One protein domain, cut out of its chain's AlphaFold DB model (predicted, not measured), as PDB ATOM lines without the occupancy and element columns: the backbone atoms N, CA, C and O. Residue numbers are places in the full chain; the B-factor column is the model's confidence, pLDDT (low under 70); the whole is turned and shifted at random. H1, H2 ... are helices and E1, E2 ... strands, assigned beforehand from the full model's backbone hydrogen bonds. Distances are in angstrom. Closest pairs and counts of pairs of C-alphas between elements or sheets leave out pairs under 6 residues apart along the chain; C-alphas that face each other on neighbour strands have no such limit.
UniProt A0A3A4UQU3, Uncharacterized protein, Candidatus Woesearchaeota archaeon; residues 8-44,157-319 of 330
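Overview. This is residues 8 to 44 and 157 to 319 of the 330 residues of an uncharacterized protein of Candidatus Woesearchaeota archaeon (UniProt A0A3A4UQU3). Two sheets stand partly face to face as a sandwich, their strands running nearly along each other: E3 E4 E5 E7 E6 on one side, E2 E1 E8 E9 on the other. H1 covers the face of the four-stranded sheet turned away from its partner; H5, with H4 beside it, lies beyond the five-stranded sheet, and residues 189 to 226 and 243 to 258 loop outward from the ends of E3 and E4. The printed part has 200 residues, with five named helices and nine named strands in the order E1 H1 E2 H2 H3 E3 H4 E4 H5 E5 E6 E7 E8 E9. Both sheets are mixed, as is the class, helices and strands, though only 86 residues are in named elements, under half. The whole is compact, radius of gyration of the C-alphas 16.0 A, spanning 43 by 37 by 34 A.

Arrangement. The larger sheet runs E3, residues 185 to 188, E4, 239 to 242, E5, 272 to 275, E7, 292 to 295, and E6, 282 to 285. E3 and E4, E4 and E5, and E5 and E7 are parallel neighbours, with N 188 and O 241 at 2.9 A, N 242 and O 274 at 2.8 A, and N 273 and O 292 at 2.8 A, each within hydrogen-bond range; E6 and E7 are an antiparallel hairpin, with N 282 and O 295 at 2.7 A. The other sheet, strongly twisted, runs E2, 35 to 42, E1, 8 to 13, E8, 300 to 307, and E9, 310 to 318. E2 and E1 are parallel, N 12 and O 39 at 2.8 A; E1 and E8 are antiparallel, N 11 and O 302 at 2.7 A; E8 and E9 are an antiparallel hairpin, N 303 and O 315 at 2.8 A. Where the sheets face each other their planes are 18 degrees apart; C-alphas Met 41 and Ser 242, the closest of E2 and E4, are 6.8 A apart. H1, residues 20 to 31, is over E8 at a height of 8.6 A, making two layers, a helix on one face of a sheet. H4, 227 to 232, and H5, 259 to 267, touch, closest at C-alphas Tyr 229 and Gly 260, 4.8 A, at a shallow tilt of 16 degrees, the same way. H5 only grazes the larger sheet with residues 261 to 265. E1 H1 E2, E3 H4 E4 and E4 H5 E5 are strand-helix-strand units, parallel neighbours joined through a helix, with right-handed crossovers. H3, 174 to 177, is on the larger sheet, with C-alphas Leu 174 and Gly 187 4.6 A apart; H2, 164 to 167, is on neither sheet. Every O i to N i+4 pair is within hydrogen-bond range in H1, H4 and H5; H2 and H3 are too short for one.

Along the chain. E1 begins at C-alpha 8 (16.514, -2.216, 101.849), and E9 ends at C-alpha 318 (8.603, 3.718, 86.338). E9 is 24.0 A long, E8 22.5 A, E2 20.8 A and H1 16.7 A.

Size, cuts and confidence. The C-alphas farthest apart, of Ala 31 and Ala 224, are 45.8 A apart. Residues 45 to 156 are not printed; C-alphas 44 and 157 are 7.3 A apart across the cut. The links E3 to H4 and E4 to H5 are long. Mean pLDDT of the printed part is 81.8; 40 residues are under 70, among them 192 to 221 and 250 to 256.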
ATOM      1  N   VAL A   8      17.188  -2.369 103.139       96.50
ATOM      2  CA  VAL A   8      16.514  -2.216 101.849       96.50
ATOM      3  C   VAL A   8      15.384  -1.228 102.071       96.50
ATOM      4  O   VAL A   8      14.527  -1.442 102.931       96.50
ATOM      5  N   GLU A   9      15.390  -0.141 101.320       97.25
ATOM      6  CA  GLU A   9      14.465   0.971 101.504       97.25
ATOM      7  C   GLU A   9      13.962   1.487 100.160       97.25
ATOM      8  O   GLU A   9      14.529   1.192  99.107       97.25
ATOM      9  N   VAL A  10      12.837   2.191 100.187       97.88
ATOM     10  CA  VAL A  10      12.169   2.708  98.993       97.88
ATOM     11  C   VAL A  10      12.005   4.215  99.114       97.88
ATOM     12  O   VAL A  10      11.628   4.709 100.166       97.88
ATOM     13  N   ILE A  11      12.266   4.932  98.030       96.38
ATOM     14  CA  ILE A  11      12.118   6.376  97.903       96.38
ATOM     15  C   ILE A  11      10.951   6.651  96.964       96.38
ATOM     16  O   ILE A  11      10.936   6.168  95.826       96.38
ATOM     17  N   VAL A  12      10.000   7.445  97.443       94.44
ATOM     18  CA  VAL A  12       8.822   7.903  96.711       94.44
ATOM     19  C   VAL A  12       8.883   9.430  96.655       94.44
ATOM     20  O   VAL A  12       8.550  10.077  97.646       94.44
ATOM     21  N   PRO A  13       9.356  10.015  95.545       86.25
ATOM     22  CA  PRO A  13       9.322  11.458  95.362       86.25
ATOM     23  C   PRO A  13       7.914  11.924  94.965       86.25
ATOM     24  O   PRO A  13       7.144  11.120  94.438       86.25
ATOM     25  N   ASP A  14       7.641  13.209  95.190       83.00
ATOM     26  CA  ASP A  14       6.598  14.068  94.612       83.00
ATOM     27  C   ASP A  14       5.414  13.300  94.002       83.00
ATOM     28  O   ASP A  14       5.464  12.811  92.866       83.00
ATOM     29  N   VAL A  15       4.328  13.181  94.770       85.25
ATOM     30  CA  VAL A  15       3.142  12.426  94.351       85.25
ATOM     31  C   VAL A  15       2.255  13.266  93.444       85.25
ATOM     32  O   VAL A  15       1.747  12.732  92.459       85.25
ATOM     33  N   HIS A  16       2.044  14.548  93.760       81.38
ATOM     34  CA  HIS A  16       1.178  15.462  93.005       81.38
ATOM     35  C   HIS A  16      -0.162  14.833  92.567       81.38
ATOM     36  O   HIS A  16      -0.553  14.900  91.398       81.38
ATOM     37  N   ASN A  17      -0.865  14.168  93.488       78.25
ATOM     38  CA  ASN A  17      -2.108  13.432  93.211       78.25
ATOM     39  C   ASN A  17      -2.008  12.312  92.143       78.25
ATOM     40  O   ASN A  17      -3.027  11.834  91.634       78.25
ATOM     41  N   ASN A  18      -0.810  11.815  91.818       86.25
ATOM     42  CA  ASN A  18      -0.629  10.619  90.998       86.25
ATOM     43  C   ASN A  18      -0.887   9.347  91.820       86.25
ATOM     44  O   ASN A  18       0.033   8.672  92.275       86.25
ATOM     45  N   TRP A  19      -2.158   8.976  91.970       89.06
ATOM     46  CA  TRP A  19      -2.586   7.826  92.781       89.06
ATOM     47  C   TRP A  19      -1.999   6.473  92.339       89.06
ATOM     48  O   TRP A  19      -1.965   5.525  93.125       89.06
ATOM     49  N   GLU A  20      -1.496   6.358  91.104       90.50
ATOM     50  CA  GLU A  20      -0.822   5.139  90.638       90.50
ATOM     51  C   GLU A  20       0.495   4.882  91.393       90.50
ATOM     52  O   GLU A  20       0.945   3.734  91.467       90.50
ATOM     53  N   ILE A  21       1.075   5.912  92.026       92.06
ATOM     54  CA  ILE A  21       2.264   5.782  92.873       92.06
ATOM     55  C   ILE A  21       2.037   4.766  93.997       92.06
ATOM     56  O   ILE A  21       2.879   3.899  94.215       92.06
ATOM     57  N   TYR A  22       0.866   4.789  94.645       94.12
ATOM     58  CA  TYR A  22       0.551   3.914  95.774       94.12
ATOM     59  C   TYR A  22       0.361   2.471  95.330       94.12
ATOM     60  O   TYR A  22       0.870   1.547  95.964       94.12
ATOM     61  N   ARG A  23      -0.280   2.260  94.174       93.62
ATOM     62  CA  ARG A  23      -0.403   0.922  93.580       93.62
ATOM     63  C   ARG A  23       0.953   0.360  93.181       93.62
ATOM     64  O   ARG A  23       1.221  -0.822  93.403       93.62
ATOM     65  N   ARG A  24       1.827   1.190  92.601       94.62
ATOM     66  CA  ARG A  24       3.186   0.772  92.248       94.62
ATOM     67  C   ARG A  24       4.009   0.468  93.495       94.62
ATOM     68  O   ARG A  24       4.659  -0.575  93.518       94.62
ATOM     69  N   LEU A  25       3.944   1.322  94.515       96.19
ATOM     70  CA  LEU A  25       4.595   1.112  95.806       96.19
ATOM     71  C   LEU A  25       4.156  -0.219  96.421       96.19
ATOM     72  O   LEU A  25       5.009  -1.039  96.749       96.19
ATOM     73  N   MET A  26       2.851  -0.493  96.463       96.31
ATOM     74  CA  MET A  26       2.301  -1.757  96.958       96.31
ATOM     75  C   MET A  26       2.920  -2.973  96.255       96.31
ATOM     76  O   MET A  26       3.368  -3.906  96.910       96.31
ATOM     77  N   ARG A  27       3.029  -2.947  94.917       96.06
ATOM     78  CA  ARG A  27       3.656  -4.040  94.148       96.06
ATOM     79  C   ARG A  27       5.142  -4.206  94.462       96.06
ATOM     80  O   ARG A  27       5.627  -5.332  94.505       96.06
ATOM     81  N   VAL A  28       5.868  -3.103  94.654       96.88
ATOM     82  CA  VAL A  28       7.288  -3.143  95.042       96.88
ATOM     83  C   VAL A  28       7.444  -3.770  96.431       96.88
ATOM     84  O   VAL A  28       8.338  -4.593  96.620       96.88
ATOM     85  N   LEU A  29       6.559  -3.433  97.373       97.69
ATOM     86  CA  LEU A  29       6.548  -3.996  98.726       97.69
ATOM     87  C   LEU A  29       6.130  -5.475  98.756       97.69
ATOM     88  O   LEU A  29       6.726  -6.256  99.496       97.69
ATOM     89  N   ASP A  30       5.148  -5.869  97.940       96.88
ATOM     90  CA  ASP A  30       4.717  -7.265  97.773       96.88
ATOM     91  C   ASP A  30       5.841  -8.145  97.207       96.88
ATOM     92  O   ASP A  30       6.003  -9.294  97.614       96.88
ATOM     93  N   ALA A  31       6.633  -7.602  96.279       96.56
ATOM     94  CA  ALA A  31       7.696  -8.337  95.603       96.56
ATOM     95  C   ALA A  31       8.964  -8.532  96.454       96.56
ATOM     96  O   ALA A  31       9.809  -9.350  96.089       96.56
ATOM     97  N   ASP A  32       9.148  -7.787  97.552       96.50
ATOM     98  CA  ASP A  32      10.346  -7.914  98.385       96.50
ATOM     99  C   ASP A  32      10.085  -7.716  99.885       96.50
ATOM    100  O   ASP A  32       9.985  -6.600 100.410       96.50
ATOM    101  N   SER A  33      10.092  -8.840 100.604       94.38
ATOM    102  CA  SER A  33       9.928  -8.905 102.056       94.38
ATOM    103  C   SER A  33      11.103  -8.335 102.865       94.38
ATOM    104  O   SER A  33      11.039  -8.324 104.091       94.38
ATOM    105  N   ARG A  34      12.178  -7.854 102.229       94.94
ATOM    106  CA  ARG A  34      13.331  -7.235 102.909       94.94
ATOM    107  C   ARG A  34      13.181  -5.727 103.078       94.94
ATOM    108  O   ARG A  34      13.877  -5.154 103.908       94.94
ATOM    109  N   ILE A  35      12.291  -5.083 102.312       97.12
ATOM    110  CA  ILE A  35      12.100  -3.622 102.362       97.12
ATOM    111  C   ILE A  35      11.613  -3.217 103.752       97.12
ATOM    112  O   ILE A  35      10.517  -3.610 104.130       97.12
ATOM    113  N   ALA A  36      12.401  -2.462 104.510       93.56
ATOM    114  CA  ALA A  36      12.078  -2.078 105.884       93.56
ATOM    115  C   ALA A  36      11.459  -0.677 105.982       93.56
ATOM    116  O   ALA A  36      10.676  -0.415 106.893       93.56
ATOM    117  N   ARG A  37      11.813   0.218 105.055       96.69
ATOM    118  CA  ARG A  37      11.457   1.640 105.116       96.69
ATOM    119  C   ARG A  37      10.988   2.163 103.769       96.69
ATOM    120  O   ARG A  37      11.504   1.750 102.729       96.69
ATOM    121  N   VAL A  38      10.044   3.091 103.812       97.94
ATOM    122  CA  VAL A  38       9.661   3.940 102.685       97.94
ATOM    123  C   VAL A  38       9.869   5.389 103.105       97.94
ATOM    124  O   VAL A  38       9.397   5.780 104.169       97.94
ATOM    125  N   PHE A  39      10.549   6.164 102.269       97.38
ATOM    126  CA  PHE A  39      10.739   7.600 102.419       97.38
ATOM    127  C   PHE A  39       9.897   8.320 101.371       97.38
ATOM    128  O   PHE A  39      10.143   8.174 100.171       97.38
ATOM    129  N   LEU A  40       8.890   9.058 101.829       94.38
ATOM    130  CA  LEU A  40       8.095   9.969 101.016       94.38
ATOM    131  C   LEU A  40       8.746  11.345 101.029       94.38
ATOM    132  O   LEU A  40       9.066  11.866 102.093       94.38
ATOM    133  N   MET A  41       8.964  11.936  99.865       89.06
ATOM    134  CA  MET A  41       9.678  13.202  99.767       89.06
ATOM    135  C   MET A  41       8.991  14.130  98.794       89.06
ATOM    136  O   MET A  41       8.774  13.751  97.647       89.06
ATOM    137  N   GLY A  42       8.758  15.357  99.235       79.81
ATOM    138  CA  GLY A  42       8.150  16.375  98.398       79.81
ATOM    139  C   GLY A  42       6.637  16.262  98.314       79.81
ATOM    140  O   GLY A  42       6.014  15.630  99.169       79.81
ATOM    141  N   ASP A  43       6.052  16.944  97.336       82.25
ATOM    142  CA  ASP A  43       4.664  17.376  97.453       82.25
ATOM    143  C   ASP A  43       3.670  16.242  97.236       82.25
ATOM    144  O   ASP A  43       3.666  15.544  96.211       82.25
ATOM    145  N   LEU A  44       2.747  16.096  98.181       85.81
ATOM    146  CA  LEU A  44       1.602  15.217  97.989       85.81
ATOM    147  C   LEU A  44       0.584  15.834  97.018       85.81
ATOM    148  O   LEU A  44       0.079  15.146  96.121       85.81
ATOM    149  N   GLY A 157       6.849  18.398 101.042       80.38
ATOM    150  CA  GLY A 157       7.197  19.389 100.033       80.38
ATOM    151  C   GLY A 157       6.863  20.821 100.440       80.38
ATOM    152  O   GLY A 157       6.359  21.090 101.526       80.38
ATOM    153  N   ASN A 158       7.177  21.759  99.561       72.94
ATOM    154  CA  ASN A 158       6.960  23.194  99.730       72.94
ATOM    155  C   ASN A 158       5.478  23.608  99.637       72.94
ATOM    156  O   ASN A 158       5.087  24.653 100.165       72.94
ATOM    157  N   HIS A 159       4.645  22.788  99.000       68.56
ATOM    158  CA  HIS A 159       3.188  22.919  99.001       68.56
ATOM    159  C   HIS A 159       2.541  22.178 100.174       68.56
ATOM    160  O   HIS A 159       1.353  22.364 100.456       68.56
ATOM    161  N   ASP A 160       3.329  21.379 100.892       74.44
ATOM    162  CA  ASP A 160       2.892  20.662 102.071       74.44
ATOM    163  C   ASP A 160       3.165  21.473 103.335       74.44
ATOM    164  O   ASP A 160       4.279  21.737 103.773       74.44
ATOM    165  N   THR A 161       2.069  21.903 103.934       69.44
ATOM    166  CA  THR A 161       2.072  22.745 105.129       69.44
ATOM    167  C   THR A 161       2.313  21.932 106.405       69.44
ATOM    168  O   THR A 161       2.108  20.722 106.407       69.44
ATOM    169  N   VAL A 162       2.630  22.573 107.543       69.75
ATOM    170  CA  VAL A 162       2.799  21.879 108.844       69.75
ATOM    171  C   VAL A 162       1.574  21.050 109.240       69.75
ATOM    172  O   VAL A 162       1.684  20.067 109.965       69.75
ATOM    173  N   PHE A 163       0.401  21.419 108.726       74.38
ATOM    174  CA  PHE A 163      -0.860  20.707 108.896       74.38
ATOM    175  C   PHE A 163      -0.844  19.277 108.337       74.38
ATOM    176  O   PHE A 163      -1.611  18.434 108.805       74.38
ATOM    177  N   ILE A 164       0.040  18.968 107.379       80.94
ATOM    178  CA  ILE A 164       0.177  17.619 106.818       80.94
ATOM    179  C   ILE A 164       0.468  16.581 107.903       80.94
ATOM    180  O   ILE A 164      -0.060  15.475 107.832       80.94
ATOM    181  N   LYS A 165       1.214  16.943 108.955       82.00
ATOM    182  CA  LYS A 165       1.544  16.027 110.059       82.00
ATOM    183  C   LYS A 165       0.311  15.599 110.860       82.00
ATOM    184  O   LYS A 165       0.257  14.487 111.376       82.00
ATOM    185  N   ASP A 166      -0.694  16.470 110.931       83.25
ATOM    186  CA  ASP A 166      -1.932  16.216 111.669       83.25
ATOM    187  C   ASP A 166      -2.941  15.425 110.828       83.25
ATOM    188  O   ASP A 166      -3.850  14.795 111.380       83.25
ATOM    189  N   ARG A 167      -2.786  15.447 109.498       88.44
ATOM    190  CA  ARG A 167      -3.672  14.776 108.537       88.44
ATOM    191  C   ARG A 167      -3.133  13.436 108.062       88.44
ATOM    192  O   ARG A 167      -3.859  12.448 108.101       88.44
ATOM    193  N   VAL A 168      -1.857  13.380 107.700       92.06
ATOM    194  CA  VAL A 168      -1.162  12.179 107.231       92.06
ATOM    195  C   VAL A 168      -0.358  11.578 108.384       92.06
ATOM    196  O   VAL A 168       0.854  11.765 108.499       92.06
ATOM    197  N   LYS A 169      -1.062  10.869 109.270       93.56
ATOM    198  CA  LYS A 169      -0.527  10.269 110.508       93.56
ATOM    199  C   LYS A 169       0.193   8.942 110.283       93.56
ATOM    200  O   LYS A 169       0.873   8.435 111.177       93.56
ATOM    201  N   SER A 170       0.021   8.332 109.114       95.06
ATOM    202  CA  SER A 170       0.691   7.077 108.781       95.06
ATOM    203  C   SER A 170       2.196   7.237 108.574       95.06
ATOM    204  O   SER A 170       2.912   6.240 108.712       95.06
ATOM    205  N   VAL A 171       2.654   8.463 108.304       95.00
ATOM    206  CA  VAL A 171       4.043   8.847 108.027       95.00
ATOM    207  C   VAL A 171       4.636   9.577 109.236       95.00
ATOM    208  O   VAL A 171       3.998  10.466 109.792       95.00
ATOM    209  N   SER A 172       5.860   9.219 109.634       93.94
ATOM    210  CA  SER A 172       6.670  10.047 110.541       93.94
ATOM    211  C   SER A 172       7.439  11.079 109.716       93.94
ATOM    212  O   SER A 172       8.244  10.735 108.846       93.94
ATOM    213  N   TRP A 173       7.118  12.350 109.939       90.88
ATOM    214  CA  TRP A 173       7.635  13.476 109.171       90.88
ATOM    215  C   TRP A 173       8.910  14.010 109.829       90.88
ATOM    216  O   TRP A 173       8.858  14.748 110.813       90.88
ATOM    217  N   LEU A 174      10.051  13.627 109.256       89.44
ATOM    218  CA  LEU A 174      11.375  13.764 109.860       89.44
ATOM    219  C   LEU A 174      11.759  15.204 110.233       89.44
ATOM    220  O   LEU A 174      12.328  15.365 111.310       89.44
ATOM    221  N   PRO A 175      11.419  16.256 109.456       84.31
ATOM    222  CA  PRO A 175      11.745  17.628 109.856       84.31
ATOM    223  C   PRO A 175      11.090  18.098 111.160       84.31
ATOM    224  O   PRO A 175      11.470  19.142 111.676       84.31
ATOM    225  N   TYR A 176      10.097  17.373 111.690       81.38
ATOM    226  CA  TYR A 176       9.398  17.753 112.922       81.38
ATOM    227  C   TYR A 176       9.794  16.926 114.150       81.38
ATOM    228  O   TYR A 176       9.522  17.364 115.266       81.38
ATOM    229  N   ASP A 177      10.356  15.727 113.971       80.81
ATOM    230  CA  ASP A 177      10.586  14.781 115.075       80.81
ATOM    231  C   ASP A 177      11.942  14.052 115.042       80.81
ATOM    232  O   ASP A 177      12.293  13.414 116.035       80.81
ATOM    233  N   GLN A 178      12.693  14.144 113.933       87.62
ATOM    234  CA  GLN A 178      14.027  13.564 113.709       87.62
ATOM    235  C   GLN A 178      14.199  12.142 114.276       87.62
ATOM    236  O   GLN A 178      15.248  11.759 114.790       87.62
ATOM    237  N   THR A 179      13.162  11.308 114.157       90.44
ATOM    238  CA  THR A 179      13.090   9.990 114.822       90.44
ATOM    239  C   THR A 179      14.184   8.993 114.426       90.44
ATOM    240  O   THR A 179      14.373   7.985 115.110       90.44
ATOM    241  N   LEU A 180      14.915   9.255 113.340       93.81
ATOM    242  CA  LEU A 180      16.012   8.421 112.849       93.81
ATOM    243  C   LEU A 180      17.408   9.015 113.102       93.81
ATOM    244  O   LEU A 180      18.399   8.432 112.659       93.81
ATOM    245  N   GLU A 181      17.513  10.122 113.842       92.06
ATOM    246  CA  GLU A 181      18.782  10.823 114.078       92.06
ATOM    247  C   GLU A 181      19.847   9.905 114.689       92.06
ATOM    248  O   GLU A 181      20.991   9.882 114.243       92.06
ATOM    249  N   SER A 182      19.455   9.067 115.655       92.00
ATOM    250  CA  SER A 182      20.355   8.092 116.293       92.00
ATOM    251  C   SER A 182      20.952   7.053 115.330       92.00
ATOM    252  O   SER A 182      21.943   6.401 115.660       92.00
ATOM    253  N   GLU A 183      20.377   6.904 114.134       92.62
ATOM    254  CA  GLU A 183      20.892   6.062 113.051       92.62
ATOM    255  C   GLU A 183      21.755   6.841 112.042       92.62
ATOM    256  O   GLU A 183      22.127   6.296 111.002       92.62
ATOM    257  N   GLY A 184      22.052   8.116 112.314       94.06
ATOM    258  CA  GLY A 184      22.738   9.018 111.391       94.06
ATOM    259  C   GLY A 184      21.860   9.440 110.211       94.06
ATOM    260  O   GLY A 184      22.388   9.713 109.129       94.06
ATOM    261  N   ILE A 185      20.532   9.439 110.377       95.44
ATOM    262  CA  ILE A 185      19.568   9.808 109.337       95.44
ATOM    263  C   ILE A 185      18.770  11.026 109.794       95.44
ATOM    264  O   ILE A 185      18.091  10.956 110.813       95.44
ATOM    265  N   ILE A 186      18.790  12.101 109.008       93.75
ATOM    266  CA  ILE A 186      18.033  13.326 109.310       93.75
ATOM    267  C   ILE A 186      17.103  13.715 108.159       93.75
ATOM    268  O   ILE A 186      17.374  13.408 106.994       93.75
ATOM    269  N   GLY A 187      16.002  14.390 108.486       91.00
ATOM    270  CA  GLY A 187      15.107  15.043 107.532       91.00
ATOM    271  C   GLY A 187      15.417  16.529 107.379       91.00
ATOM    272  O   GLY A 187      15.755  17.169 108.369       91.00
ATOM    273  N   ALA A 188      15.277  17.083 106.173       87.50
ATOM    274  CA  ALA A 188      15.461  18.518 105.930       87.50
ATOM    275  C   ALA A 188      14.540  19.039 104.808       87.50
ATOM    276  O   ALA A 188      14.560  18.508 103.697       87.50
ATOM    277  N   LEU A 189      13.740  20.078 105.051       81.44
ATOM    278  CA  LEU A 189      12.887  20.688 104.022       81.44
ATOM    279  C   LEU A 189      13.733  21.474 103.014       81.44
ATOM    280  O   LEU A 189      13.672  21.205 101.811       81.44
ATOM    281  N   VAL A 190      14.546  22.410 103.518       76.94
ATOM    282  CA  VAL A 190      15.450  23.249 102.725       76.94
ATOM    283  C   VAL A 190      14.692  23.946 101.575       76.94
ATOM    284  O   VAL A 190      15.107  23.787 100.440       76.94
ATOM    285  N   CYS A 191      13.587  24.696 101.773       71.50
ATOM    286  CA  CYS A 191      12.823  25.385 100.684       71.50
ATOM    287  C   CYS A 191      12.806  26.939 100.803       71.50
ATOM    288  O   CYS A 191      12.611  27.460 101.884       71.50
ATOM    289  N   ARG A 192      13.025  27.724  99.727       59.16
ATOM    290  CA  ARG A 192      13.281  29.189  99.817       59.16
ATOM    291  C   ARG A 192      12.046  29.995 100.223       59.16
ATOM    292  O   ARG A 192      11.083  30.049  99.464       59.16
ATOM    293  N   GLU A 193      12.160  30.789 101.289       50.59
ATOM    294  CA  GLU A 193      11.123  31.749 101.711       50.59
ATOM    295  C   GLU A 193      10.895  32.906 100.706       50.59
ATOM    296  O   GLU A 193       9.763  33.330 100.485       50.59
ATOM    297  N   LYS A 194      11.963  33.435 100.075       45.56
ATOM    298  CA  LYS A 194      11.924  34.701  99.291       45.56
ATOM    299  C   LYS A 194      11.929  34.563  97.767       45.56
ATOM    300  O   LYS A 194      11.642  35.533  97.070       45.56
ATOM    301  N   PHE A 195      12.282  33.397  97.240       45.38
ATOM    302  CA  PHE A 195      12.320  33.133  95.800       45.38
ATOM    303  C   PHE A 195      11.762  31.741  95.561       45.38
ATOM    304  O   PHE A 195      12.503  30.764  95.598       45.38
ATOM    305  N   GLY A 196      10.451  31.673  95.354       42.91
ATOM    306  CA  GLY A 196       9.741  30.425  95.134       42.91
ATOM    307  C   GLY A 196       8.431  30.340  95.903       42.91
ATOM    308  O   GLY A 196       7.966  31.286  96.536       42.91
ATOM    309  N   GLU A 197       7.846  29.164  95.784       47.31
ATOM    310  CA  GLU A 197       6.484  28.728  96.078       47.31
ATOM    311  C   GLU A 197       6.026  28.855  97.540       47.31
ATOM    312  O   GLU A 197       4.862  28.623  97.815       47.31
ATOM    313  N   MET A 198       6.864  29.346  98.454       46.69
ATOM    314  CA  MET A 198       6.440  29.868  99.764       46.69
ATOM    315  C   MET A 198       5.676  31.205  99.628       46.69
ATOM    316  O   MET A 198       5.017  31.662 100.554       46.69
ATOM    317  N   HIS A 199       5.705  31.854  98.461       44.66
ATOM    318  CA  HIS A 199       4.988  33.105  98.224       44.66
ATOM    319  C   HIS A 199       3.458  32.924  98.296       44.66
ATOM    320  O   HIS A 199       2.890  32.018  97.683       44.66
ATOM    321  N   GLN A 200       2.758  33.860  98.951       49.59
ATOM    322  CA  GLN A 200       1.293  33.820  99.127       49.59
ATOM    323  C   GLN A 200       0.495  33.769  97.805       49.59
ATOM    324  O   GLN A 200      -0.681  33.417  97.789       49.59
ATOM    325  N   GLN A 201       1.119  34.128  96.681       43.94
ATOM    326  CA  GLN A 201       0.493  34.029  95.356       43.94
ATOM    327  C   GLN A 201       0.444  32.592  94.808       43.94
ATOM    328  O   GLN A 201      -0.421  32.316  93.984       43.94
ATOM    329  N   PHE A 202       1.326  31.688  95.254       41.06
ATOM    330  CA  PHE A 202       1.383  30.292  94.789       41.06
ATOM    331  C   PHE A 202       0.685  29.313  95.751       41.06
ATOM    332  O   PHE A 202       0.073  28.358  95.292       41.06
ATOM    333  N   ASN A 203       0.691  29.598  97.060       46.50
ATOM    334  CA  ASN A 203       0.115  28.737  98.110       46.50
ATOM    335  C   ASN A 203      -1.174  29.296  98.754       46.50
ATOM    336  O   ASN A 203      -1.607  28.843  99.819       46.50
ATOM    337  N   GLY A 204      -1.786  30.319  98.144       46.78
ATOM    338  CA  GLY A 204      -2.835  31.123  98.780       46.78
ATOM    339  C   GLY A 204      -2.288  31.980  99.938       46.78
ATOM    340  O   GLY A 204      -1.085  31.970 100.198       46.78
ATOM    341  N   PRO A 205      -3.131  32.723 100.684       44.91
ATOM    342  CA  PRO A 205      -2.718  33.675 101.740       44.91
ATOM    343  C   PRO A 205      -2.055  33.032 102.990       44.91
ATOM    344  O   PRO A 205      -2.049  33.594 104.085       44.91
ATOM    345  N   ASN A 206      -1.486  31.835 102.841       47.59
ATOM    346  CA  ASN A 206      -1.330  30.802 103.849       47.59
ATOM    347  C   ASN A 206       0.112  30.321 104.058       47.59
ATOM    348  O   ASN A 206       0.334  29.188 104.475       47.59
ATOM    349  N   LEU A 207       1.077  31.241 104.002       45.50
ATOM    350  CA  LEU A 207       2.305  31.077 104.794       45.50
ATOM    351  C   LEU A 207       2.014  30.850 106.294       45.50
ATOM    352  O   LEU A 207       2.844  30.303 107.001       45.50
ATOM    353  N   ALA A 208       0.810  31.181 106.781       44.06
ATOM    354  CA  ALA A 208       0.349  30.829 108.127       44.06
ATOM    355  C   ALA A 208       0.254  29.313 108.398       44.06
ATOM    356  O   ALA A 208       0.266  28.914 109.559       44.06
ATOM    357  N   TYR A 209       0.165  28.480 107.355       48.91
ATOM    358  CA  TYR A 209       0.223  27.020 107.470       48.91
ATOM    359  C   TYR A 209       1.607  26.463 107.109       48.91
ATOM    360  O   TYR A 209       1.925  25.338 107.481       48.91
ATOM    361  N   ALA A 210       2.463  27.259 106.471       49.38
ATOM    362  CA  ALA A 210       3.859  26.928 106.214       49.38
ATOM    363  C   ALA A 210       4.867  27.768 107.032       49.38
ATOM    364  O   ALA A 210       5.889  28.160 106.476       49.38
ATOM    365  N   PRO A 211       4.680  28.060 108.337       45.28
ATOM    366  CA  PRO A 211       5.855  28.285 109.148       45.28
ATOM    367  C   PRO A 211       6.482  26.907 109.378       45.28
ATOM    368  O   PRO A 211       5.811  25.968 109.822       45.28
ATOM    369  N   LEU A 212       7.776  26.787 109.107       52.75
ATOM    370  CA  LEU A 212       8.648  25.762 109.682       52.75
ATOM    371  C   LEU A 212       8.680  25.931 111.214       52.75
ATOM    372  O   LEU A 212       9.698  26.282 111.787       52.75
ATOM    373  N   GLY A 213       7.532  25.835 111.894       44.47
ATOM    374  CA  GLY A 213       7.359  26.329 113.262       44.47
ATOM    375  C   GLY A 213       7.927  27.750 113.486       44.47
ATOM    376  O   GLY A 213       8.228  28.475 112.539       44.47
ATOM    377  N   PRO A 214       8.140  28.162 114.744       41.16
ATOM    378  CA  PRO A 214       9.065  29.248 115.097       41.16
ATOM    379  C   PRO A 214      10.550  28.869 114.864       41.16
ATOM    380  O   PRO A 214      11.449  29.494 115.417       41.16
ATOM    381  N   GLU A 215      10.803  27.820 114.081       48.09
ATOM    382  CA  GLU A 215      11.933  26.904 114.202       48.09
ATOM    383  C   GLU A 215      12.733  26.734 112.889       48.09
ATOM    384  O   GLU A 215      13.771  26.084 112.913       48.09
ATOM    385  N   GLY A 216      12.291  27.361 111.789       52.91
ATOM    386  CA  GLY A 216      13.034  27.703 110.566       52.91
ATOM    387  C   GLY A 216      14.107  26.715 110.087       52.91
ATOM    388  O   GLY A 216      15.260  26.808 110.493       52.91
ATOM    389  N   ASP A 217      13.758  25.860 109.126       52.94
ATOM    390  CA  ASP A 217      14.674  24.974 108.373       52.94
ATOM    391  C   ASP A 217      15.135  25.607 107.032       52.94
ATOM    392  O   ASP A 217      15.494  24.923 106.069       52.94
ATOM    393  N   ASP A 218      15.079  26.944 106.941       59.25
ATOM    394  CA  ASP A 218      15.366  27.688 105.708       59.25
ATOM    395  C   ASP A 218      16.842  28.056 105.616       59.25
ATOM    396  O   ASP A 218      17.319  29.138 105.965       59.25
ATOM    397  N   ASP A 219      17.575  27.084 105.111       62.62
ATOM    398  CA  ASP A 219      19.000  27.123 104.884       62.62
ATOM    399  C   ASP A 219      19.324  27.621 103.472       62.62
ATOM    400  O   ASP A 219      19.292  26.832 102.531       62.62
ATOM    401  N   TYR A 220      19.635  28.913 103.297       63.41
ATOM    402  CA  TYR A 220      19.793  29.444 101.938       63.41
ATOM    403  C   TYR A 220      21.069  30.174 101.596       63.41
ATOM    404  O   TYR A 220      21.724  29.782 100.635       63.41
ATOM    405  N   ASP A 221      21.456  31.195 102.348       67.06
ATOM    406  CA  ASP A 221      22.593  32.024 101.931       67.06
ATOM    407  C   ASP A 221      23.475  32.463 103.112       67.06
ATOM    408  O   ASP A 221      24.419  33.230 102.931       67.06
ATOM    409  N   ASP A 222      23.196  31.968 104.322       76.88
ATOM    410  CA  ASP A 222      23.956  32.285 105.531       76.88
ATOM    411  C   ASP A 222      24.065  31.055 106.437       76.88
ATOM    412  O   ASP A 222      23.105  30.637 107.086       76.88
ATOM    413  N   LEU A 223      25.268  30.487 106.494       83.62
ATOM    414  CA  LEU A 223      25.564  29.306 107.297       83.62
ATOM    415  C   LEU A 223      25.342  29.559 108.798       83.62
ATOM    416  O   LEU A 223      24.978  28.639 109.528       83.62
ATOM    417  N   ALA A 224      25.518  30.801 109.263       83.31
ATOM    418  CA  ALA A 224      25.294  31.164 110.661       83.31
ATOM    419  C   ALA A 224      23.804  31.141 111.042       83.31
ATOM    420  O   ALA A 224      23.475  31.026 112.218       83.31
ATOM    421  N   LYS A 225      22.907  31.228 110.054       78.00
ATOM    422  CA  LYS A 225      21.448  31.140 110.236       78.00
ATOM    423  C   LYS A 225      20.887  29.768 109.885       78.00
ATOM    424  O   LYS A 225      19.710  29.516 110.109       78.00
ATOM    425  N   SER A 226      21.722  28.890 109.339       81.44
ATOM    426  CA  SER A 226      21.337  27.540 108.958       81.44
ATOM    427  C   SER A 226      21.208  26.653 110.189       81.44
ATOM    428  O   SER A 226      22.191  26.068 110.642       81.44
ATOM    429  N   ARG A 227      20.000  26.545 110.745       79.88
ATOM    430  CA  ARG A 227      19.744  25.704 111.919       79.88
ATOM    431  C   ARG A 227      20.157  24.253 111.687       79.88
ATOM    432  O   ARG A 227      20.879  23.703 112.510       79.88
ATOM    433  N   LEU A 228      19.788  23.696 110.530       85.38
ATOM    434  CA  LEU A 228      20.193  22.361 110.098       85.38
ATOM    435  C   LEU A 228      21.707  22.155 110.247       85.38
ATOM    436  O   LEU A 228      22.159  21.153 110.790       85.38
ATOM    437  N   TYR A 229      22.513  23.117 109.797       89.44
ATOM    438  CA  TYR A 229      23.958  23.018 109.954       89.44
ATOM    439  C   TYR A 229      24.416  23.223 111.401       89.44
ATOM    440  O   TYR A 229      25.278  22.480 111.864       89.44
ATOM    441  N   GLN A 230      23.859  24.204 112.119       89.00
ATOM    442  CA  GLN A 230      24.238  24.469 113.511       89.00
ATOM    443  C   GLN A 230      23.982  23.259 114.419       89.00
ATOM    444  O   GLN A 230      24.790  22.981 115.302       89.00
ATOM    445  N   GLU A 231      22.888  22.530 114.197       88.56
ATOM    446  CA  GLU A 231      22.522  21.359 114.997       88.56
ATOM    447  C   GLU A 231      23.339  20.117 114.628       88.56
ATOM    448  O   GLU A 231      23.734  19.358 115.512       88.56
ATOM    449  N   TYR A 232      23.626  19.919 113.338       91.00
ATOM    450  CA  TYR A 232      24.211  18.668 112.849       91.00
ATOM    451  C   TYR A 232      25.687  18.752 112.440       91.00
ATOM    452  O   TYR A 232      26.267  17.749 112.011       91.00
ATOM    453  N   SER A 233      26.341  19.907 112.580       92.94
ATOM    454  CA  SER A 233      27.789  20.003 112.364       92.94
ATOM    455  C   SER A 233      28.542  19.129 113.374       92.94
ATOM    456  O   SER A 233      28.235  19.088 114.564       92.94
ATOM    457  N   GLY A 234      29.526  18.372 112.883       91.44
ATOM    458  CA  GLY A 234      30.273  17.400 113.686       91.44
ATOM    459  C   GLY A 234      29.518  16.104 114.017       91.44
ATOM    460  O   GLY A 234      30.129  15.180 114.559       91.44
ATOM    461  N   VAL A 235      28.236  15.986 113.658       91.94
ATOM    462  CA  VAL A 235      27.468  14.743 113.801       91.94
ATOM    463  C   VAL A 235      27.789  13.809 112.625       91.94
ATOM    464  O   VAL A 235      27.780  14.250 111.469       91.94
ATOM    465  N   PRO A 236      28.083  12.516 112.871       92.25
ATOM    466  CA  PRO A 236      28.274  11.545 111.801       92.25
ATOM    467  C   PRO A 236      26.930  11.228 111.133       92.25
ATOM    468  O   PRO A 236      26.093  10.524 111.694       92.25
ATOM    469  N   LEU A 237      26.740  11.738 109.917       95.19
ATOM    470  CA  LEU A 237      25.520  11.552 109.129       95.19
ATOM    471  C   LEU A 237      25.753  10.568 107.991       95.19
ATOM    472  O   LEU A 237      26.668  10.765 107.193       95.19
ATOM    473  N   ASP A 238      24.887   9.568 107.874       95.94
ATOM    474  CA  ASP A 238      24.894   8.576 106.800       95.94
ATOM    475  C   ASP A 238      23.930   8.934 105.665       95.94
ATOM    476  O   ASP A 238      24.246   8.720 104.488       95.94
ATOM    477  N   LEU A 239      22.759   9.475 106.016       96.56
ATOM    478  CA  LEU A 239      21.686   9.800 105.082       96.56
ATOM    479  C   LEU A 239      21.012  11.123 105.460       96.56
ATOM    480  O   LEU A 239      20.630  11.334 106.605       96.56
ATOM    481  N   ILE A 240      20.789  11.975 104.465       95.06
ATOM    482  CA  ILE A 240      19.901  13.133 104.584       95.06
ATOM    483  C   ILE A 240      18.708  12.915 103.654       95.06
ATOM    484  O   ILE A 240      18.889  12.714 102.451       95.06
ATOM    485  N   VAL A 241      17.495  12.953 104.197       94.38
ATOM    486  CA  VAL A 241      16.242  12.864 103.442       94.38
ATOM    487  C   VAL A 241      15.692  14.268 103.285       94.38
ATOM    488  O   VAL A 241      15.238  14.872 104.256       94.38
ATOM    489  N   SER A 242      15.729  14.806 102.073       90.19
ATOM    490  CA  SER A 242      15.372  16.197 101.860       90.19
ATOM    491  C   SER A 242      14.367  16.425 100.746       90.19
ATOM    492  O   SER A 242      14.316  15.688  99.759       90.19
ATOM    493  N   HIS A 243      13.542  17.457 100.910       86.44
ATOM    494  CA  HIS A 243      12.699  17.924  99.816       86.44
ATOM    495  C   HIS A 243      13.604  18.569  98.773       86.44
ATOM    496  O   HIS A 243      13.696  18.077  97.650       86.44
ATOM    497  N   CYS A 244      14.399  19.553  99.185       82.50
ATOM    498  CA  CYS A 244      15.487  20.080  98.379       82.50
ATOM    499  C   CYS A 244      16.860  19.594  98.878       82.50
ATOM    500  O   CYS A 244      17.163  19.597 100.068       82.50
ATOM    501  N   GLY A 245      17.720  19.155  97.956       84.56
ATOM    502  CA  GLY A 245      19.108  18.787  98.260       84.56
ATOM    503  C   GLY A 245      20.056  19.985  98.401       84.56
ATOM    504  O   GLY A 245      19.709  21.131  98.122       84.56
ATOM    505  N   GLY A 246      21.305  19.711  98.777       85.44
ATOM    506  CA  GLY A 246      22.376  20.704  98.729       85.44
ATOM    507  C   GLY A 246      22.824  21.049  97.310       85.44
ATOM    508  O   GLY A 246      22.480  20.394  96.324       85.44
ATOM    509  N   HIS A 247      23.643  22.087  97.208       84.62
ATOM    510  CA  HIS A 247      24.350  22.479  96.001       84.62
ATOM    511  C   HIS A 247      25.546  21.550  95.744       84.62
ATOM    512  O   HIS A 247      26.713  21.923  95.881       84.62
ATOM    513  N   TRP A 248      25.236  20.312  95.369       84.62
ATOM    514  CA  TRP A 248      26.210  19.303  94.974       84.62
ATOM    515  C   TRP A 248      26.124  19.049  93.463       84.62
ATOM    516  O   TRP A 248      25.046  18.963  92.885       84.62
ATOM    517  N   GLY A 249      27.264  18.914  92.794       72.81
ATOM    518  CA  GLY A 249      27.344  18.609  91.368       72.81
ATOM    519  C   GLY A 249      26.835  19.712  90.433       72.81
ATOM    520  O   GLY A 249      26.692  20.880  90.788       72.81
ATOM    521  N   LYS A 250      26.597  19.337  89.167       57.97
ATOM    522  CA  LYS A 250      26.039  20.243  88.152       57.97
ATOM    523  C   LYS A 250      24.518  20.245  88.259       57.97
ATOM    524  O   LYS A 250      23.854  19.418  87.635       57.97
ATOM    525  N   VAL A 251      23.975  21.195  89.011       55.34
ATOM    526  CA  VAL A 251      22.543  21.497  88.971       55.34
ATOM    527  C   VAL A 251      22.194  21.967  87.552       55.34
ATOM    528  O   VAL A 251      22.844  22.857  87.003       55.34
ATOM    529  N   ARG A 252      21.208  21.334  86.903       51.38
ATOM    530  CA  ARG A 252      20.660  21.851  85.641       51.38
ATOM    531  C   ARG A 252      19.777  23.053  85.983       51.38
ATOM    532  O   ARG A 252      18.684  22.861  86.492       51.38
ATOM    533  N   GLY A 253      20.240  24.267  85.688       56.94
ATOM    534  CA  GLY A 253      19.473  25.506  85.876       56.94
ATOM    535  C   GLY A 253      20.106  26.479  86.873       56.94
ATOM    536  O   GLY A 253      21.250  26.309  87.285       56.94
ATOM    537  N   SER A 254      19.361  27.525  87.234       53.78
ATOM    538  CA  SER A 254      19.753  28.557  88.208       53.78
ATOM    539  C   SER A 254      19.530  28.146  89.669       53.78
ATOM    540  O   SER A 254      19.820  28.933  90.571       53.78
ATOM    541  N   TYR A 255      19.012  26.938  89.913       57.69
ATOM    542  CA  TYR A 255      18.667  26.471  91.248       57.69
ATOM    543  C   TYR A 255      19.916  26.277  92.119       57.69
ATOM    544  O   TYR A 255      20.875  25.599  91.740       57.69
ATOM    545  N   ARG A 256      19.911  26.889  93.304       65.50
ATOM    546  CA  ARG A 256      20.952  26.729  94.323       65.50
ATOM    547  C   ARG A 256      20.288  26.126  95.557       65.50
ATOM    548  O   ARG A 256      19.497  26.813  96.206       65.50
ATOM    549  N   GLY A 257      20.589  24.853  95.821       74.50
ATOM    550  CA  GLY A 257      20.185  24.163  97.048       74.50
ATOM    551  C   GLY A 257      20.724  24.848  98.307       74.50
ATOM    552  O   GLY A 257      21.459  25.834  98.204       74.50
ATOM    553  N   GLY A 258      20.366  24.335  99.481       82.44
ATOM    554  CA  GLY A 258      20.695  24.999 100.746       82.44
ATOM    555  C   GLY A 258      22.175  24.963 101.124       82.44
ATOM    556  O   GLY A 258      22.877  23.987 100.846       82.44
ATOM    557  N   LEU A 259      22.679  26.040 101.728       85.81
ATOM    558  CA  LEU A 259      24.107  26.225 102.013       85.81
ATOM    559  C   LEU A 259      24.635  25.290 103.119       85.81
ATOM    560  O   LEU A 259      25.682  24.667 102.970       85.81
ATOM    561  N   GLY A 260      23.925  25.188 104.225       88.62
ATOM    562  CA  GLY A 260      24.192  24.335 105.372       88.62
ATOM    563  C   GLY A 260      24.062  22.851 105.083       88.62
ATOM    564  O   GLY A 260      24.997  22.122 105.396       88.62
ATOM    565  N   ILE A 261      23.012  22.386 104.398       89.75
ATOM    566  CA  ILE A 261      22.949  20.995 103.927       89.75
ATOM    567  C   ILE A 261      24.138  20.703 103.004       89.75
ATOM    568  O   ILE A 261      24.779  19.663 103.143       89.75
ATOM    569  N   THR A 262      24.515  21.650 102.130       90.94
ATOM    570  CA  THR A 262      25.716  21.513 101.289       90.94
ATOM    571  C   THR A 262      26.958  21.320 102.147       90.94
ATOM    572  O   THR A 262      27.741  20.404 101.881       90.94
ATOM    573  N   LYS A 263      27.112  22.154 103.183       92.31
ATOM    574  CA  LYS A 263      28.243  22.127 104.106       92.31
ATOM    575  C   LYS A 263      28.304  20.828 104.909       92.31
ATOM    576  O   LYS A 263      29.378  20.236 104.987       92.31
ATOM    577  N   LEU A 264      27.165  20.322 105.387       93.19
ATOM    578  CA  LEU A 264      27.072  18.996 106.002       93.19
ATOM    579  C   LEU A 264      27.583  17.914 105.044       93.19
ATOM    580  O   LEU A 264      28.340  17.047 105.465       93.19
ATOM    581  N   GLY A 265      27.258  17.994 103.750       92.88
ATOM    582  CA  GLY A 265      27.804  17.099 102.721       92.88
ATOM    583  C   GLY A 265      29.321  17.178 102.540       92.88
ATOM    584  O   GLY A 265      29.961  16.160 102.282       92.88
ATOM    585  N   GLU A 266      29.912  18.366 102.685       92.62
ATOM    586  CA  GLU A 266      31.369  18.534 102.633       92.62
ATOM    587  C   GLU A 266      32.070  17.890 103.838       92.62
ATOM    588  O   GLU A 266      33.142  17.303 103.679       92.62
ATOM    589  N   GLU A 267      31.467  17.994 105.023       93.81
ATOM    590  CA  GLU A 267      32.018  17.492 106.291       93.81
ATOM    591  C   GLU A 267      31.764  15.994 106.487       93.81
ATOM    592  O   GLU A 267      32.611  15.270 107.007       93.81
ATOM    593  N   ASN A 268      30.634  15.497 105.988       92.44
ATOM    594  CA  ASN A 268      30.246  14.095 106.017       92.44
ATOM    595  C   ASN A 268      30.483  13.432 104.654       92.44
ATOM    596  O   ASN A 268      29.557  12.926 104.015       92.44
ATOM    597  N   GLN A 269      31.747  13.388 104.224       85.25
ATOM    598  CA  GLN A 269      32.124  12.839 102.920       85.25
ATOM    599  C   GLN A 269      31.483  11.474 102.643       85.25
ATOM    600  O   GLN A 269      31.476  10.571 103.485       85.25
ATOM    601  N   GLY A 270      30.951  11.333 101.430       86.31
ATOM    602  CA  GLY A 270      30.338  10.092 100.965       86.31
ATOM    603  C   GLY A 270      28.917   9.821 101.462       86.31
ATOM    604  O   GLY A 270      28.391   8.773 101.088       86.31
ATOM    605  N   LEU A 271      28.293  10.718 102.245       94.94
ATOM    606  CA  LEU A 271      26.897  10.557 102.677       94.94
ATOM    607  C   LEU A 271      25.939  10.382 101.495       94.94
ATOM    608  O   LEU A 271      26.230  10.747 100.349       94.94
ATOM    609  N   VAL A 272      24.767   9.834 101.788       96.88
ATOM    610  CA  VAL A 272      23.688   9.682 100.816       96.88
ATOM    611  C   VAL A 272      22.667  10.795 101.020       96.88
ATOM    612  O   VAL A 272      22.337  11.139 102.149       96.88
ATOM    613  N   ASN A 273      22.145  11.357  99.937       94.44
ATOM    614  CA  ASN A 273      21.008  12.260  99.995       94.44
ATOM    615  C   ASN A 273      19.873  11.725  99.127       94.44
ATOM    616  O   ASN A 273      20.038  11.514  97.923       94.44
ATOM    617  N   TYR A 274      18.723  11.502  99.751       94.56
ATOM    618  CA  TYR A 274      17.480  11.305  99.023       94.56
ATOM    619  C   TYR A 274      16.874  12.692  98.826       94.56
ATOM    620  O   TYR A 274      16.565  13.344  99.816       94.56
ATOM    621  N   ALA A 275      16.728  13.140  97.573       88.88
ATOM    622  CA  ALA A 275      16.183  14.465  97.239       88.88
ATOM    623  C   ALA A 275      14.911  14.411  96.370       88.88
ATOM    624  O   ALA A 275      14.775  13.524  95.522       88.88
ATOM    625  N   GLY A 276      14.018  15.388  96.558       83.25
ATOM    626  CA  GLY A 276      12.853  15.691  95.710       83.25
ATOM    627  C   GLY A 276      13.030  16.995  94.908       83.25
ATOM    628  O   GLY A 276      14.134  17.263  94.413       83.25
ATOM    629  N   HIS A 277      11.944  17.773  94.777       80.25
ATOM    630  CA  HIS A 277      11.844  19.164  94.278       80.25
ATOM    631  C   HIS A 277      12.157  19.386  92.785       80.25
ATOM    632  O   HIS A 277      11.376  19.949  92.031       80.25
ATOM    633  N   ASP A 278      13.293  18.899  92.293       74.69
ATOM    634  CA  ASP A 278      13.784  19.220  90.942       74.69
ATOM    635  C   ASP A 278      13.127  18.389  89.814       74.69
ATOM    636  O   ASP A 278      13.547  18.498  88.658       74.69
ATOM    637  N   HIS A 279      12.195  17.482  90.145       76.38
ATOM    638  CA  HIS A 279      11.357  16.615  89.279       76.38
ATOM    639  C   HIS A 279      12.051  15.808  88.152       76.38
ATOM    640  O   HIS A 279      11.415  15.029  87.442       76.38
ATOM    641  N   SER A 280      13.366  15.939  87.991       70.00
ATOM    642  CA  SER A 280      14.117  15.613  86.772       70.00
ATOM    643  C   SER A 280      14.716  14.208  86.737       70.00
ATOM    644  O   SER A 280      15.341  13.859  85.740       70.00
ATOM    645  N   GLY A 281      14.517  13.404  87.786       75.25
ATOM    646  CA  GLY A 281      14.937  12.000  87.841       75.25
ATOM    647  C   GLY A 281      16.434  11.792  87.586       75.25
ATOM    648  O   GLY A 281      16.836  11.459  86.473       75.25
ATOM    649  N   ILE A 282      17.277  11.980  88.601       81.94
ATOM    650  CA  ILE A 282      18.730  11.842  88.479       81.94
ATOM    651  C   ILE A 282      19.336  11.098  89.672       81.94
ATOM    652  O   ILE A 282      18.974  11.315  90.827       81.94
ATOM    653  N   VAL A 283      20.311  10.241  89.377       89.38
ATOM    654  CA  VAL A 283      21.208   9.644  90.367       89.38
ATOM    655  C   VAL A 283      22.627  10.015  89.978       89.38
ATOM    656  O   VAL A 283      23.048   9.743  88.853       89.38
ATOM    657  N   TYR A 284      23.365  10.650  90.881       89.62
ATOM    658  CA  TYR A 284      24.748  11.035  90.622       89.62
ATOM    659  C   TYR A 284      25.552  11.118  91.912       89.62
ATOM    660  O   TYR A 284      25.012  11.308  92.999       89.62
ATOM    661  N   ARG A 285      26.870  10.989  91.774       91.62
ATOM    662  CA  ARG A 285      27.809  11.233  92.863       91.62
ATOM    663  C   ARG A 285      28.534  12.542  92.609       91.62
ATOM    664  O   ARG A 285      29.120  12.719  91.541       91.62
ATOM    665  N   ASP A 286      28.501  13.447  93.576       89.75
ATOM    666  CA  ASP A 286      29.226  14.705  93.473       89.75
ATOM    667  C   ASP A 286      30.743  14.452  93.462       89.75
ATOM    668  O   ASP A 286      31.264  13.736  94.325       89.75
ATOM    669  N   PRO A 287      31.493  15.005  92.495       86.56
ATOM    670  CA  PRO A 287      32.919  14.731  92.376       86.56
ATOM    671  C   PRO A 287      33.751  15.273  93.547       86.56
ATOM    672  O   PRO A 287      34.806  14.690  93.814       86.56
ATOM    673  N   LYS A 288      33.310  16.335  94.237       87.19
ATOM    674  CA  LYS A 288      34.070  17.002  95.310       87.19
ATOM    675  C   LYS A 288      33.806  16.355  96.672       87.19
ATOM    676  O   LYS A 288      34.727  15.852  97.303       87.19
ATOM    677  N   THR A 289      32.550  16.337  97.094       88.12
ATOM    678  CA  THR A 289      32.071  15.863  98.404       88.12
ATOM    679  C   THR A 289      31.842  14.352  98.456       88.12
ATOM    680  O   THR A 289      31.715  13.765  99.529       88.12
ATOM    681  N   LYS A 290      31.784  13.702  97.285       92.12
ATOM    682  CA  LYS A 290      31.421  12.287  97.116       92.12
ATOM    683  C   LYS A 290      30.003  11.945  97.573       92.12
ATOM    684  O   LYS A 290      29.670  10.757  97.565       92.12
ATOM    685  N   VAL A 291      29.181  12.944  97.897       94.19
ATOM    686  CA  VAL A 291      27.762  12.776  98.227       94.19
ATOM    687  C   VAL A 291      27.069  12.036  97.087       94.19
ATOM    688  O   VAL A 291      27.224  12.404  95.920       94.19
ATOM    689  N   LEU A 292      26.334  10.974  97.411       94.94
ATOM    690  CA  LEU A 292      25.480  10.276  96.455       94.94
ATOM    691  C   LEU A 292      24.068  10.848  96.536       94.94
ATOM    692  O   LEU A 292      23.361  10.604  97.509       94.94
ATOM    693  N   VAL A 293      23.649  11.556  95.494       92.56
ATOM    694  CA  VAL A 293      22.292  12.091  95.380       92.56
ATOM    695  C   VAL A 293      21.430  11.100  94.607       92.56
ATOM    696  O   VAL A 293      21.769  10.709  93.487       92.56
ATOM    697  N   ILE A 294      20.309  10.697  95.205       93.12
ATOM    698  CA  ILE A 294      19.299   9.827  94.599       93.12
ATOM    699  C   ILE A 294      17.983  10.597  94.557       93.12
ATOM    700  O   ILE A 294      17.340  10.812  95.581       93.12
ATOM    701  N   ARG A 295      17.576  10.992  93.350       89.56
ATOM    702  CA  ARG A 295      16.333  11.717  93.089       89.56
ATOM    703  C   ARG A 295      15.555  10.997  91.995       89.56
ATOM    704  O   ARG A 295      15.870  11.191  90.824       89.56
ATOM    705  N   PRO A 296      14.552  10.168  92.317       84.88
ATOM    706  CA  PRO A 296      13.880   9.361  91.296       84.88
ATOM    707  C   PRO A 296      13.031  10.208  90.324       84.88
ATOM    708  O   PRO A 296      12.909   9.855  89.153       84.88
ATOM    709  N   GLY A 297      12.532  11.371  90.765       82.56
ATOM    710  CA  GLY A 297      11.631  12.252  90.004       82.56
ATOM    711  C   GLY A 297      10.169  11.782  90.016       82.56
ATOM    712  O   GLY A 297       9.901  10.610  90.258       82.56
ATOM    713  N   VAL A 298       9.233  12.685  89.695       81.62
ATOM    714  CA  VAL A 298       7.756  12.570  89.877       81.62
ATOM    715  C   VAL A 298       7.077  11.306  89.311       81.62
ATOM    716  O   VAL A 298       5.927  11.010  89.611       81.62
ATOM    717  N   ASN A 299       7.760  10.552  88.447       83.75
ATOM    718  CA  ASN A 299       7.217   9.369  87.770       83.75
ATOM    719  C   ASN A 299       8.006   8.089  88.075       83.75
ATOM    720  O   ASN A 299       7.912   7.116  87.321       83.75
ATOM    721  N   TYR A 300       8.814   8.074  89.131       89.62
ATOM    722  CA  TYR A 300       9.610   6.908  89.491       89.62
ATOM    723  C   TYR A 300       9.621   6.675  90.992       89.62
ATOM    724  O   TYR A 300       9.618   7.603  91.786       89.62
ATOM    725  N   ILE A 301       9.708   5.405  91.368       93.69
ATOM    726  CA  ILE A 301      10.053   4.969  92.720       93.69
ATOM    727  C   ILE A 301      11.452   4.366  92.645       93.69
ATOM    728  O   ILE A 301      11.720   3.573  91.740       93.69
ATOM    729  N   ALA A 302      12.336   4.694  93.585       95.81
ATOM    730  CA  ALA A 302      13.631   4.025  93.689       95.81
ATOM    731  C   ALA A 302      13.648   3.065  94.872       95.81
ATOM    732  O   ALA A 302      13.176   3.391  95.950       95.81
ATOM    733  N   LYS A 303      14.229   1.886  94.688       97.38
ATOM    734  CA  LYS A 303      14.548   0.949  95.762       97.38
ATOM    735  C   LYS A 303      16.054   0.894  95.921       97.38
ATOM    736  O   LYS A 303      16.764   0.679  94.942       97.38
ATOM    737  N   VAL A 304      16.525   1.088  97.142       97.69
ATOM    738  CA  VAL A 304      17.934   1.293  97.465       97.69
ATOM    739  C   VAL A 304      18.397   0.217  98.438       97.69
ATOM    740  O   VAL A 304      17.696  -0.125  99.391       97.69
ATOM    741  N   PHE A 305      19.587  -0.323  98.183       97.06
ATOM    742  CA  PHE A 305      20.251  -1.300  99.042       97.06
ATOM    743  C   PHE A 305      21.477  -0.649  99.679       97.06
ATOM    744  O   PHE A 305      22.498  -0.465  99.003       97.06
ATOM    745  N   ARG A 306      21.379  -0.312 100.967       94.88
ATOM    746  CA  ARG A 306      22.344   0.546 101.664       94.88
ATOM    747  C   ARG A 306      22.886  -0.085 102.947       94.88
ATOM    748  O   ARG A 306      22.189  -0.831 103.623       94.88
ATOM    749  N   GLU A 307      24.127   0.236 103.286       94.44
ATOM    750  CA  GLU A 307      24.775  -0.033 104.574       94.44
ATOM    751  C   GLU A 307      25.531   1.235 104.998       94.44
ATOM    752  O   GLU A 307      26.564   1.575 104.417       94.44
ATOM    753  N   GLY A 308      24.959   1.996 105.938       92.75
ATOM    754  CA  GLY A 308      25.442   3.338 106.279       92.75
ATOM    755  C   GLY A 308      25.452   4.266 105.068       92.75
ATOM    756  O   GLY A 308      24.416   4.488 104.445       92.75
ATOM    757  N   LYS A 309      26.632   4.761 104.692       94.06
ATOM    758  CA  LYS A 309      26.859   5.590 103.490       94.06
ATOM    759  C   LYS A 309      26.967   4.787 102.190       94.06
ATOM    760  O   LYS A 309      26.909   5.343 101.091       94.06
ATOM    761  N   ASN A 310      27.159   3.473 102.286       94.62
ATOM    762  CA  ASN A 310      27.459   2.632 101.135       94.62
ATOM    763  C   ASN A 310      26.173   2.168 100.458       94.62
ATOM    764  O   ASN A 310      25.417   1.379 101.017       94.62
ATOM    765  N   VAL A 311      25.945   2.614  99.224       96.44
ATOM    766  CA  VAL A 311      24.849   2.125  98.378       96.44
ATOM    767  C   VAL A 311      25.402   1.121  97.379       96.44
ATOM    768  O   VAL A 311      26.236   1.461  96.542       96.44
ATOM    769  N   SER A 312      24.922  -0.116  97.481       95.38
ATOM    770  CA  SER A 312      25.340  -1.223  96.612       95.38
ATOM    771  C   SER A 312      24.537  -1.297  95.316       95.38
ATOM    772  O   SER A 312      25.069  -1.698  94.286       95.38
ATOM    773  N   GLU A 313      23.261  -0.912  95.360       95.81
ATOM    774  CA  GLU A 313      22.340  -1.090  94.242       95.81
ATOM    775  C   GLU A 313      21.150  -0.130  94.345       95.81
ATOM    776  O   GLU A 313      20.679   0.184  95.445       95.81
ATOM    777  N   ILE A 314      20.670   0.334  93.185       96.31
ATOM    778  CA  ILE A 314      19.489   1.190  93.046       96.31
ATOM    779  C   ILE A 314      18.633   0.642  91.906       96.31
ATOM    780  O   ILE A 314      19.086   0.562  90.764       96.31
ATOM    781  N   TRP A 315      17.384   0.296  92.200       95.81
ATOM    782  CA  TRP A 315      16.397  -0.111  91.203       95.81
ATOM    783  C   TRP A 315      15.370   0.993  91.021       95.81
ATOM    784  O   TRP A 315      14.715   1.383  91.984       95.81
ATOM    785  N   MET A 316      15.204   1.481  89.793       92.88
ATOM    786  CA  MET A 316      14.195   2.491  89.478       92.88
ATOM    787  C   MET A 316      12.984   1.859  88.797       92.88
ATOM    788  O   MET A 316      13.097   1.206  87.761       92.88
ATOM    789  N   TYR A 317      11.809   2.095  89.366       91.75
ATOM    790  CA  TYR A 317      10.531   1.617  88.864       91.75
ATOM    791  C   TYR A 317       9.743   2.779  88.287       91.75
ATOM    792  O   TYR A 317       9.355   3.689  89.015       91.75
ATOM    793  N   ARG A 318       9.457   2.724  86.987       90.12
ATOM    794  CA  ARG A 318       8.603   3.718  86.338       90.12
ATOM    795  C   ARG A 318       7.152   3.582  86.799       90.12
ATOM    796  O   ARG A 318       6.581   2.486  86.816       90.12
ATOM    797  N   VAL A 319       6.551   4.718  87.097       87.56
ATOM    798  CA  VAL A 319       5.147   4.891  87.448       87.56
ATOM    799  C   VAL A 319       4.484   5.545  86.236       87.56
ATOM    800  O   VAL A 319       4.912   6.618  85.807       87.56
TER     801      VAL A 319